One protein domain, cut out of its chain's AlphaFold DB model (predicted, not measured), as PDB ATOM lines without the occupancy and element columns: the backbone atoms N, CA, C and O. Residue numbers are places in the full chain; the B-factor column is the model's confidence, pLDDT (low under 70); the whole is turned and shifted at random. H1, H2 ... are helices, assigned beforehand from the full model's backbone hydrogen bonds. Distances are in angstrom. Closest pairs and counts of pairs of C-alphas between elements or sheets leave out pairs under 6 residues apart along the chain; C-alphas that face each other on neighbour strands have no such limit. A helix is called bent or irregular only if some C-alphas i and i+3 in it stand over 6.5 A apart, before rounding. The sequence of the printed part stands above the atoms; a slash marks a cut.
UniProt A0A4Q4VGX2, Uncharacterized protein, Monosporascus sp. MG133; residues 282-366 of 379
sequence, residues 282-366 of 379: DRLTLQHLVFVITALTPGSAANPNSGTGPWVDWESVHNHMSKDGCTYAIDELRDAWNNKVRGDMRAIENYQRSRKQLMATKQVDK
ATOM      1  N   ASP A 282     169.890 237.744 216.745       84.81
ATOM      2  CA  ASP A 282     170.480 238.923 216.135       84.81
ATOM      3  C   ASP A 282     171.218 238.598 214.827       84.81
ATOM      4  O   ASP A 282     171.621 237.467 214.548       84.81
ATOM      5  N   ARG A 283     171.416 239.627 213.998       83.62
ATOM      6  CA  ARG A 283     172.001 239.467 212.662       83.62
ATOM      7  C   ARG A 283     173.433 238.920 212.683       83.62
ATOM      8  O   ARG A 283     173.801 238.236 211.731       83.62
ATOM      9  N   LEU A 284     174.231 239.211 213.713       85.81
ATOM     10  CA  LEU A 284     175.614 238.735 213.792       85.81
ATOM     11  C   LEU A 284     175.635 237.237 214.112       85.81
ATOM     12  O   LEU A 284     176.286 236.474 213.398       85.81
ATOM     13  N   THR A 285     174.836 236.804 215.089       85.94
ATOM     14  CA  THR A 285     174.631 235.386 215.405       85.94
ATOM     15  C   THR A 285     174.079 234.613 214.202       85.94
ATOM     16  O   THR A 285     174.570 233.525 213.912       85.94
ATOM     17  N   LEU A 286     173.140 235.175 213.425       88.69
ATOM     18  CA  LEU A 286     172.649 234.541 212.187       88.69
ATOM     19  C   LEU A 286     173.751 234.371 211.123       88.69
ATOM     20  O   LEU A 286     173.821 233.332 210.469       88.69
ATOM     21  N   GLN A 287     174.624 235.368 210.946       86.94
ATOM     22  CA  GLN A 287     175.766 235.270 210.025       86.94
ATOM     23  C   GLN A 287     176.798 234.240 210.501       86.94
ATOM     24  O   GLN A 287     177.326 233.471 209.697       86.94
ATOM     25  N   HIS A 288     177.059 234.199 211.805       87.69
ATOM     26  CA  HIS A 288     177.974 233.243 212.413       87.69
ATOM     27  C   HIS A 288     177.432 231.800 212.335       87.69
ATOM     28  O   HIS A 288     178.167 230.891 211.958       87.69
ATOM     29  N   LEU A 289     176.128 231.602 212.547       88.31
ATOM     30  CA  LEU A 289     175.425 230.328 212.355       88.31
ATOM     31  C   LEU A 289     175.562 229.801 210.914       88.31
ATOM     32  O   LEU A 289     175.853 228.621 210.713       88.31
ATOM     33  N   VAL A 290     175.419 230.678 209.907       87.81
ATOM     34  CA  VAL A 290     175.686 230.337 208.495       87.81
ATOM     35  C   VAL A 290     177.126 229.883 208.298       87.81
ATOM     36  O   VAL A 290     177.353 228.867 207.638       87.81
ATOM     37  N   PHE A 291     178.090 230.610 208.862       85.44
ATOM     38  CA  PHE A 291     179.506 230.270 208.747       85.44
ATOM     39  C   PHE A 291     179.815 228.901 209.371       85.44
ATOM     40  O   PHE A 291     180.379 228.048 208.689       85.44
ATOM     41  N   VAL A 292     179.379 228.656 210.611       86.38
ATOM     42  CA  VAL A 292     179.620 227.394 211.332       86.38
ATOM     43  C   VAL A 292     178.992 226.205 210.601       86.38
ATOM     44  O   VAL A 292     179.686 225.227 210.330       86.38
ATOM     45  N   ILE A 293     177.721 226.288 210.189       84.00
ATOM     46  CA  ILE A 293     177.066 225.188 209.455       84.00
ATOM     47  C   ILE A 293     177.722 224.955 208.086       84.00
ATOM     48  O   ILE A 293     177.873 223.807 207.671       84.00
ATOM     49  N   THR A 294     178.167 226.011 207.398       78.81
ATOM     50  CA  THR A 294     178.890 225.881 206.118       78.81
ATOM     51  C   THR A 294     180.268 225.239 206.308       78.81
ATOM     52  O   THR A 294     180.658 224.402 205.499       78.81
ATOM     53  N   ALA A 295     180.991 225.583 207.378       78.25
ATOM     54  CA  ALA A 295     182.303 225.015 207.690       78.25
ATOM     55  C   ALA A 295     182.225 223.541 208.132       78.25
ATOM     56  O   ALA A 295     183.099 222.749 207.785       78.25
ATOM     57  N   LEU A 296     181.169 223.168 208.865       74.38
ATOM     58  CA  LEU A 296     180.945 221.801 209.344       74.38
ATOM     59  C   LEU A 296     180.288 220.875 208.301       74.38
ATOM     60  O   LEU A 296     180.277 219.665 208.509       74.38
ATOM     61  N   THR A 297     179.764 221.398 207.182       70.12
ATOM     62  CA  THR A 297     179.126 220.588 206.124       70.12
ATOM     63  C   THR A 297     180.077 220.359 204.937       70.12
ATOM     64  O   THR A 297     180.290 221.281 204.140       70.12
ATOM     65  N   PRO A 298     180.608 219.136 204.725       57.03
ATOM     66  CA  PRO A 298     181.503 218.857 203.606       57.03
ATOM     67  C   PRO A 298     180.856 219.148 202.245       57.03
ATOM     68  O   PRO A 298     179.735 218.726 201.964       57.03
ATOM     69  N   GLY A 299     181.584 219.853 201.376       60.56
ATOM     70  CA  GLY A 299     181.190 220.071 199.981       60.56
ATOM     71  C   GLY A 299     179.992 221.003 199.758       60.56
ATOM     72  O   GLY A 299     179.450 221.007 198.655       60.56
ATOM     73  N   SER A 300     179.563 221.786 200.757       53.53
ATOM     74  CA  SER A 300     178.338 222.590 200.646       53.53
ATOM     75  C   SER A 300     178.506 224.071 200.993       53.53
ATOM     76  O   SER A 300     177.993 224.569 201.993       53.53
ATOM     77  N   ALA A 301     179.154 224.810 200.089       55.25
ATOM     78  CA  ALA A 301     179.052 226.265 200.074       55.25
ATOM     79  C   ALA A 301     177.599 226.682 199.760       55.25
ATOM     80  O   ALA A 301     177.125 226.538 198.635       55.25
ATOM     81  N   ALA A 302     176.904 227.210 200.770       59.78
ATOM     82  CA  ALA A 302     175.603 227.875 200.666       59.78
ATOM     83  C   ALA A 302     174.386 227.051 200.165       59.78
ATOM     84  O   ALA A 302     173.438 227.633 199.635       59.78
ATOM     85  N   ASN A 303     174.321 225.733 200.394       67.62
ATOM     86  CA  ASN A 303     173.057 224.994 200.225       67.62
ATOM     87  C   ASN A 303     172.073 225.346 201.367       67.62
ATOM     88  O   ASN A 303     172.386 225.096 202.534       67.62
ATOM     89  N   PRO A 304     170.861 225.864 201.079       64.06
ATOM     90  CA  PRO A 304     169.880 226.221 202.111       64.06
ATOM     91  C   PRO A 304     169.396 225.027 202.948       64.06
ATOM     92  O   PRO A 304     168.816 225.214 204.017       64.06
ATOM     93  N   ASN A 305     169.607 223.798 202.474       68.50
ATOM     94  CA  ASN A 305     169.181 222.579 203.153       68.50
ATOM     95  C   ASN A 305     170.282 221.945 204.023       68.50
ATOM     96  O   ASN A 305     169.989 220.952 204.688       68.50
ATOM     97  N   SER A 306     171.511 222.492 204.063       65.50
ATOM     98  CA  SER A 306     172.616 221.911 204.849       65.50
ATOM     99  C   SER A 306     172.223 221.702 206.311       65.50
ATOM    100  O   SER A 306     172.200 220.562 206.760       65.50
ATOM    101  N   GLY A 307     171.745 222.751 206.994       62.22
ATOM    102  CA  GLY A 307     171.212 222.711 208.369       62.22
ATOM    103  C   GLY A 307     169.915 221.905 208.583       62.22
ATOM    104  O   GLY A 307     169.262 222.072 209.608       62.22
ATOM    105  N   THR A 308     169.475 221.087 207.619       62.94
ATOM    106  CA  THR A 308     168.249 220.263 207.734       62.94
ATOM    107  C   THR A 308     168.470 218.764 207.524       62.94
ATOM    108  O   THR A 308     167.517 217.994 207.621       62.94
ATOM    109  N   GLY A 309     169.704 218.331 207.246       63.28
ATOM    110  CA  GLY A 309     170.044 216.909 207.152       63.28
ATOM    111  C   GLY A 309     170.325 216.267 208.522       63.28
ATOM    112  O   GLY A 309     170.731 216.971 209.445       63.28
ATOM    113  N   PRO A 310     170.210 214.929 208.648       59.56
ATOM    114  CA  PRO A 310     170.569 214.191 209.871       59.56
ATOM    115  C   PRO A 310     172.076 214.221 210.191       59.56
ATOM    116  O   PRO A 310     172.501 213.722 211.223       59.56
ATOM    117  N   TRP A 311     172.882 214.788 209.292       61.97
ATOM    118  CA  TRP A 311     174.334 214.946 209.397       61.97
ATOM    119  C   TRP A 311     174.753 216.176 210.216       61.97
ATOM    120  O   TRP A 311     175.940 216.368 210.459       61.97
ATOM    121  N   VAL A 312     173.799 217.039 210.584       72.69
ATOM    122  CA  VAL A 312     174.068 218.265 211.340       72.69
ATOM    123  C   VAL A 312     173.975 217.965 212.822       72.69
ATOM    124  O   VAL A 312     172.895 217.962 213.407       72.69
ATOM    125  N   ASP A 313     175.144 217.721 213.401       84.31
ATOM    126  CA  ASP A 313     175.379 217.702 214.838       84.31
ATOM    127  C   ASP A 313     175.165 219.125 215.392       84.31
ATOM    128  O   ASP A 313     176.028 220.006 215.288       84.31
ATOM    129  N   TRP A 314     173.957 219.374 215.902       86.88
ATOM    130  CA  TRP A 314     173.535 220.679 216.413       86.88
ATOM    131  C   TRP A 314     174.228 221.028 217.730       86.88
ATOM    132  O   TRP A 314     174.494 222.203 217.993       86.88
ATOM    133  N   GLU A 315     174.597 220.018 218.509       88.62
ATOM    134  CA  GLU A 315     175.441 220.124 219.688       88.62
ATOM    135  C   GLU A 315     176.842 220.623 219.298       88.62
ATOM    136  O   GLU A 315     177.365 221.536 219.933       88.62
ATOM    137  N   SER A 316     177.437 220.113 218.215       85.88
ATOM    138  CA  SER A 316     178.713 220.600 217.667       85.88
ATOM    139  C   SER A 316     178.610 222.015 217.089       85.88
ATOM    140  O   SER A 316     179.505 222.831 217.337       85.88
ATOM    141  N   VAL A 317     177.517 222.354 216.391       88.06
ATOM    142  CA  VAL A 317     177.244 223.735 215.934       88.06
ATOM    143  C   VAL A 317     177.189 224.689 217.130       88.06
ATOM    144  O   VAL A 317     177.933 225.669 217.168       88.06
ATOM    145  N   HIS A 318     176.374 224.375 218.138       91.56
ATOM    146  CA  HIS A 318     176.258 225.166 219.363       91.56
ATOM    147  C   HIS A 318     177.599 225.256 220.105       91.56
ATOM    148  O   HIS A 318     178.025 226.349 220.459       91.56
ATOM    149  N   ASN A 319     178.340 224.153 220.248       88.62
ATOM    150  CA  ASN A 319     179.663 224.140 220.881       88.62
ATOM    151  C   ASN A 319     180.713 224.994 220.151       88.62
ATOM    152  O   ASN A 319     181.657 225.455 220.793       88.62
ATOM    153  N   HIS A 320     180.596 225.202 218.836       87.19
ATOM    154  CA  HIS A 320     181.422 226.183 218.126       87.19
ATOM    155  C   HIS A 320     180.955 227.604 218.439       87.19
ATOM    156  O   HIS A 320     181.750 228.413 218.912       87.19
ATOM    157  N   MET A 321     179.660 227.880 218.282       88.44
ATOM    158  CA  MET A 321     179.114 229.217 218.509       88.44
ATOM    159  C   MET A 321     179.300 229.704 219.958       88.44
ATOM    160  O   MET A 321     179.598 230.877 220.177       88.44
ATOM    161  N   SER A 322     179.170 228.833 220.963       87.88
ATOM    162  CA  SER A 322     179.367 229.186 222.377       87.88
ATOM    163  C   SER A 322     180.823 229.495 222.731       87.88
ATOM    164  O   SER A 322     181.055 230.300 223.631       87.88
ATOM    165  N   LYS A 323     181.812 228.922 222.023       87.00
ATOM    166  CA  LYS A 323     183.226 229.333 222.172       87.00
ATOM    167  C   LYS A 323     183.434 230.775 221.714       87.00
ATOM    168  O   LYS A 323     184.201 231.500 222.338       87.00
ATOM    169  N   ASP A 324     182.686 231.186 220.694       81.81
ATOM    170  CA  ASP A 324     182.696 232.539 220.135       81.81
ATOM    171  C   ASP A 324     181.702 233.488 220.850       81.81
ATOM    172  O   ASP A 324     181.448 234.603 220.392       81.81
ATOM    173  N   GLY A 325     181.165 233.079 222.010       82.38
ATOM    174  CA  GLY A 325     180.346 233.914 222.897       82.38
ATOM    175  C   GLY A 325     178.829 233.838 222.683       82.38
ATOM    176  O   GLY A 325     178.096 234.615 223.295       82.38
ATOM    177  N   CYS A 326     178.332 232.917 221.852       86.44
ATOM    178  CA  CYS A 326     176.896 232.703 221.664       86.44
ATOM    179  C   CYS A 326     176.220 232.165 222.938       86.44
ATOM    180  O   CYS A 326     176.632 231.137 223.481       86.44
ATOM    181  N   THR A 327     175.142 232.826 223.367       87.88
ATOM    182  CA  THR A 327     174.330 232.444 224.536       87.88
ATOM    183  C   THR A 327     172.978 231.817 224.184       87.88
ATOM    184  O   THR A 327     172.216 231.500 225.093       87.88
ATOM    185  N   TYR A 328     172.646 231.689 222.895       86.50
ATOM    186  CA  TYR A 328     171.371 231.124 222.438       86.50
ATOM    187  C   TYR A 328     171.383 229.597 222.533       86.50
ATOM    188  O   TYR A 328     172.377 228.961 222.181       86.50
ATOM    189  N   ALA A 329     170.265 229.012 222.955       89.44
ATOM    190  CA  ALA A 329     170.119 227.566 223.068       89.44
ATOM    191  C   ALA A 329     170.095 226.872 221.691       89.44
ATOM    192  O   ALA A 329     169.779 227.480 220.665       89.44
ATOM    193  N   ILE A 330     170.369 225.560 221.677       89.88
ATOM    194  CA  ILE A 330     170.328 224.721 220.465       89.88
ATOM    195  C   ILE A 330     169.005 224.894 219.702       89.88
ATOM    196  O   ILE A 330     169.024 225.107 218.490       89.88
ATOM    197  N   ASP A 331     167.868 224.858 220.403       88.50
ATOM    198  CA  ASP A 331     166.546 224.995 219.782       88.50
ATOM    199  C   ASP A 331     166.333 226.383 219.156       88.50
ATOM    200  O   ASP A 331     165.817 226.480 218.045       88.50
ATOM    201  N   GLU A 332     166.812 227.456 219.796       90.19
ATOM    202  CA  GLU A 332     166.721 228.822 219.260       90.19
ATOM    203  C   GLU A 332     167.558 228.988 217.982       90.19
ATOM    204  O   GLU A 332     167.103 229.591 217.007       90.19
ATOM    205  N   LEU A 333     168.767 228.417 217.957       89.00
ATOM    206  CA  LEU A 333     169.641 228.408 216.778       89.00
ATOM    207  C   LEU A 333     169.044 227.569 215.638       89.00
ATOM    208  O   LEU A 333     169.079 227.974 214.471       89.00
ATOM    209  N   ARG A 334     168.447 226.421 215.970       88.06
ATOM    210  CA  ARG A 334     167.773 225.531 215.020       88.06
ATOM    211  C   ARG A 334     166.516 226.169 214.427       88.06
ATOM    212  O   ARG A 334     166.302 226.072 213.213       88.06
ATOM    213  N   ASP A 335     165.710 226.856 215.229       87.56
ATOM    214  CA  ASP A 335     164.543 227.601 214.750       87.56
ATOM    215  C   ASP A 335     164.956 228.811 213.910       87.56
ATOM    216  O   ASP A 335     164.389 229.048 212.837       87.56
ATOM    217  N   ALA A 336     165.993 229.540 214.325       87.62
ATOM    218  CA  ALA A 336     166.565 230.633 213.547       87.62
ATOM    219  C   ALA A 336     167.068 230.166 212.170       87.62
ATOM    220  O   ALA A 336     166.805 230.833 211.160       87.62
ATOM    221  N   TRP A 337     167.714 228.995 212.096       87.69
ATOM    222  CA  TRP A 337     168.101 228.391 210.822       87.69
ATOM    223  C   TRP A 337     166.889 228.086 209.936       87.69
ATOM    224  O   TRP A 337     166.834 228.495 208.771       87.69
ATOM    225  N   ASN A 338     165.903 227.374 210.483       85.19
ATOM    226  CA  ASN A 338     164.759 226.881 209.719       85.19
ATOM    227  C   ASN A 338     163.822 227.998 209.240       85.19
ATOM    228  O   ASN A 338     163.290 227.898 208.126       85.19
ATOM    229  N   ASN A 339     163.636 229.040 210.053       83.19
ATOM    230  CA  ASN A 339     162.632 230.081 209.830       83.19
ATOM    231  C   ASN A 339     163.194 231.363 209.197       83.19
ATOM    232  O   ASN A 339     162.464 232.022 208.460       83.19
ATOM    233  N   LYS A 340     164.468 231.710 209.437       83.75
ATOM    234  CA  LYS A 340     165.122 232.882 208.820       83.75
ATOM    235  C   LYS A 340     166.137 232.453 207.756       83.75
ATOM    236  O   LYS A 340     165.891 232.608 206.561       83.75
ATOM    237  N   VAL A 341     167.243 231.841 208.186       84.25
ATOM    238  CA  VAL A 341     168.440 231.620 207.349       84.25
ATOM    239  C   VAL A 341     168.132 230.841 206.069       84.25
ATOM    240  O   VAL A 341     168.495 231.268 204.973       84.25
ATOM    241  N   ARG A 342     167.411 229.721 206.182       82.62
ATOM    242  CA  ARG A 342     167.020 228.882 205.038       82.62
ATOM    243  C   ARG A 342     166.149 229.629 204.019       82.62
ATOM    244  O   ARG A 342     166.240 229.342 202.825       82.62
ATOM    245  N   GLY A 343     165.306 230.557 204.475       81.50
ATOM    246  CA  GLY A 343     164.483 231.406 203.609       81.50
ATOM    247  C   GLY A 343     165.342 232.394 202.825       81.50
ATOM    248  O   GLY A 343     165.288 232.417 201.593       81.50
ATOM    249  N   ASP A 344     166.204 233.125 203.532       82.12
ATOM    250  CA  ASP A 344     167.112 234.117 202.947       82.12
ATOM    251  C   ASP A 344     168.087 233.479 201.944       82.12
ATOM    252  O   ASP A 344     168.254 233.976 200.829       82.12
ATOM    253  N   MET A 345     168.672 232.323 202.279       82.00
ATOM    254  CA  MET A 345     169.560 231.581 201.375       82.00
ATOM    255  C   MET A 345     168.851 231.160 200.078       82.00
ATOM    256  O   MET A 345     169.418 231.318 198.996       82.00
ATOM    257  N   ARG A 346     167.592 230.698 200.150       82.38
ATOM    258  CA  ARG A 346     166.784 230.378 198.953       82.38
ATOM    259  C   ARG A 346     166.454 231.624 198.128       82.38
ATOM    260  O   ARG A 346     166.472 231.559 196.899       82.38
ATOM    261  N   ALA A 347     166.173 232.757 198.772       81.94
ATOM    262  CA  ALA A 347     165.931 234.022 198.079       81.94
ATOM    263  C   ALA A 347     167.185 234.504 197.322       81.94
ATOM    264  O   ALA A 347     167.089 234.881 196.151       81.94
ATOM    265  N   ILE A 348     168.363 234.409 197.950       81.81
ATOM    266  CA  ILE A 348     169.662 234.723 197.334       81.81
ATOM    267  C   ILE A 348     169.947 233.788 196.151       81.81
ATOM    268  O   ILE A 348     170.304 234.265 195.071       81.81
ATOM    269  N   GLU A 349     169.748 232.475 196.311       81.38
ATOM    270  CA  GLU A 349     169.952 231.492 195.237       81.38
ATOM    271  C   GLU A 349     169.046 231.783 194.026       81.38
ATOM    272  O   GLU A 349     169.513 231.834 192.884       81.38
ATOM    273  N   ASN A 350     167.759 232.050 194.274       81.75
ATOM    274  CA  ASN A 350     166.794 232.407 193.235       81.75
ATOM    275  C   ASN A 350     167.198 233.697 192.506       81.75
ATOM    276  O   ASN A 350     167.227 233.711 191.274       81.75
ATOM    277  N   TYR A 351     167.586 234.747 193.239       83.06
ATOM    278  CA  TYR A 351     168.076 235.998 192.651       83.06
ATOM    279  C   TYR A 351     169.311 235.776 191.765       83.06
ATOM    280  O   TYR A 351     169.364 236.272 190.633       83.06
ATOM    281  N   GLN A 352     170.286 234.982 192.225       82.50
ATOM    282  CA  GLN A 352     171.459 234.643 191.416       82.50
ATOM    283  C   GLN A 352     171.084 233.847 190.157       82.50
ATOM    284  O   GLN A 352     171.640 234.114 189.087       82.50
ATOM    285  N   ARG A 353     170.133 232.908 190.251       83.25
ATOM    286  CA  ARG A 353     169.638 232.130 189.103       83.25
ATOM    287  C   ARG A 353     168.974 233.036 188.062       83.25
ATOM    288  O   ARG A 353     169.362 232.997 186.896       83.25
ATOM    289  N   SER A 354     168.068 233.920 188.487       77.88
ATOM    290  CA  SER A 354     167.423 234.909 187.612       77.88
ATOM    291  C   SER A 354     168.430 235.877 186.982       77.88
ATOM    292  O   SER A 354     168.331 236.172 185.792       77.88
ATOM    293  N   ARG A 355     169.450 236.328 187.729       85.12
ATOM    294  CA  ARG A 355     170.529 237.172 187.185       85.12
ATOM    295  C   ARG A 355     171.343 236.441 186.113       85.12
ATOM    296  O   ARG A 355     171.626 237.038 185.077       85.12
ATOM    297  N   LYS A 356     171.701 235.168 186.328       84.06
ATOM    298  CA  LYS A 356     172.406 234.342 185.326       84.06
ATOM    299  C   LYS A 356     171.561 234.169 184.058       84.06
ATOM    300  O   LYS A 356     172.067 234.403 182.964       84.06
ATOM    301  N   GLN A 357     170.271 233.862 184.207       80.44
ATOM    302  CA  GLN A 357     169.336 233.739 183.084       80.44
ATOM    303  C   GLN A 357     169.196 235.054 182.299       80.44
ATOM    304  O   GLN A 357     169.267 235.035 181.075       80.44
ATOM    305  N   LEU A 358     169.084 236.200 182.984       79.56
ATOM    306  CA  LEU A 358     169.012 237.521 182.347       79.56
ATOM    307  C   LEU A 358     170.288 237.884 181.571       79.56
ATOM    308  O   LEU A 358     170.212 238.552 180.543       79.56
ATOM    309  N   MET A 359     171.467 237.475 182.049       80.69
ATOM    310  CA  MET A 359     172.717 237.700 181.310       80.69
ATOM    311  C   MET A 359     172.805 236.803 180.072       80.69
ATOM    312  O   MET A 359     173.210 237.282 179.015       80.69
ATOM    313  N   ALA A 360     172.353 235.548 180.169       74.00
ATOM    314  CA  ALA A 360     172.264 234.649 179.023       74.00
ATOM    315  C   ALA A 360     171.282 235.173 177.957       74.00
ATOM    316  O   ALA A 360     171.647 235.264 176.787       74.00
ATOM    317  N   THR A 361     170.073 235.610 178.337       68.62
ATOM    318  CA  THR A 361     169.107 236.158 177.365       68.62
ATOM    319  C   THR A 361     169.574 237.476 176.751       68.62
ATOM    320  O   THR A 361     169.394 237.669 175.554       68.62
ATOM    321  N   LYS A 362     170.260 238.347 177.506       67.38
ATOM    322  CA  LYS A 362     170.891 239.562 176.951       67.38
ATOM    323  C   LYS A 362     172.041 239.270 175.980       67.38
ATOM    324  O   LYS A 362     172.269 240.064 175.073       67.38
ATOM    325  N   GLN A 363     172.770 238.165 176.152       59.72
ATOM    326  CA  GLN A 363     173.757 237.717 175.163       59.72
ATOM    327  C   GLN A 363     173.080 237.162 173.901       59.72
ATOM    328  O   GLN A 363     173.532 237.461 172.798       59.72
ATOM    329  N   VAL A 364     171.978 236.417 174.050       57.75
ATOM    330  CA  VAL A 364     171.193 235.896 172.917       57.75
ATOM    331  C   VAL A 364     170.535 237.025 172.115       57.75
ATOM    332  O   VAL A 364     170.662 237.022 170.898       57.75
ATOM    333  N   ASP A 365     169.914 238.017 172.761       53.25
ATOM    334  CA  ASP A 365     169.282 239.168 172.085       53.25
ATOM    335  C   ASP A 365     170.287 239.973 171.243       53.25
ATOM    336  O   ASP A 365     170.026 240.282 170.082       53.25
ATOM    337  N   LYS A 366     171.491 240.224 171.779       54.59
ATOM    338  CA  LYS A 366     172.569 240.863 171.009       54.59
ATOM    339  C   LYS A 366     172.987 240.016 169.806       54.59
ATOM    340  O   LYS A 366     172.984 240.516 168.688       54.59
TER     341      LYS A 366
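Overview. This is residues 282 to 366 of the 379 residues of an uncharacterized protein of Monosporascus sp. MG133 (UniProt A0A4Q4VGX2). A small head of crossed helices has one long helical arm sticking out of it: H1, H2 and the first arm of the bent helix H3, H3a, pack on one another in the head, and the free end of H3b, residues 350 to 366, stretches away and makes the length. A long loop, residues 297 to 313, joins H1 to H2. The printed part has 85 residues with three named helices, in the order H1, H2, H3, and no named strand; its class is all helix. The whole is loose, with a radius of gyration of the C-alphas of 15.9 A, and spans 54 by 25 by 19 A.

Arrangement. The longest helix, H3, residues 330 to 366, was assigned as one helix by its hydrogen bonds but is bent: C-alphas 339 and 342 are 6.6 A apart. Its arms, H3a, residues 330 to 339, and H3b, residues 342 to 366, stand at a shallow tilt of 31 degrees. H3a touches H1, residues 283 to 296, about perpendicular at 83 degrees; their closest C-alphas, those of Leu 286 and Ala 336, are 7.4 A apart. H1 touches H3a with residues 286 to 289 alone. H3a also touches H2, residues 314 to 323, only just about perpendicular at 73 degrees; the closest C-alphas, those of His 318 and Ile 330, are 6.0 A apart. H1 and H2 touch at a steep tilt of 58 degrees, opposite ways, with the C-alphas of Val 292 and Val 317 closest at 6.3 A. The helix packing is mostly crossed, with 0 of these 3 touching pairs at a shallow tilt. H3b touches no helix; H1 and H2 are both apart from it. In H1, H3a and H3b every O i to N i+4 pair is within hydrogen-bond range, and in H2 5 of 6 are.

Along the chain. H3a begins at C-alpha 330, at (170.328, 224.721, 220.465), and is 14.2 A long. H3b is 36.5 A long and ends at C-alpha 366, at (172.569, 240.863, 171.009). H1 begins at C-alpha 283, at (172.001, 239.467, 212.662), and measures 20.1 A over 14 residues. H2 has 10 residues.

Size, cuts and confidence. The two C-alphas farthest apart, those of Thr 327 and Lys 366, are 54.2 A apart. Residues 350 to 366 stand free; without them the body of 68 residues spans 30 by 24 by 17 A, with a radius of gyration of 10.9 A. The printed part has no cut. The link from H1 to H2 is long, with 17 residues, and that from H2 to H3 is short, with 6. The mean pLDDT of the printed part is 78.9, and residues 298 to 311 and 361 to 366 are under 70.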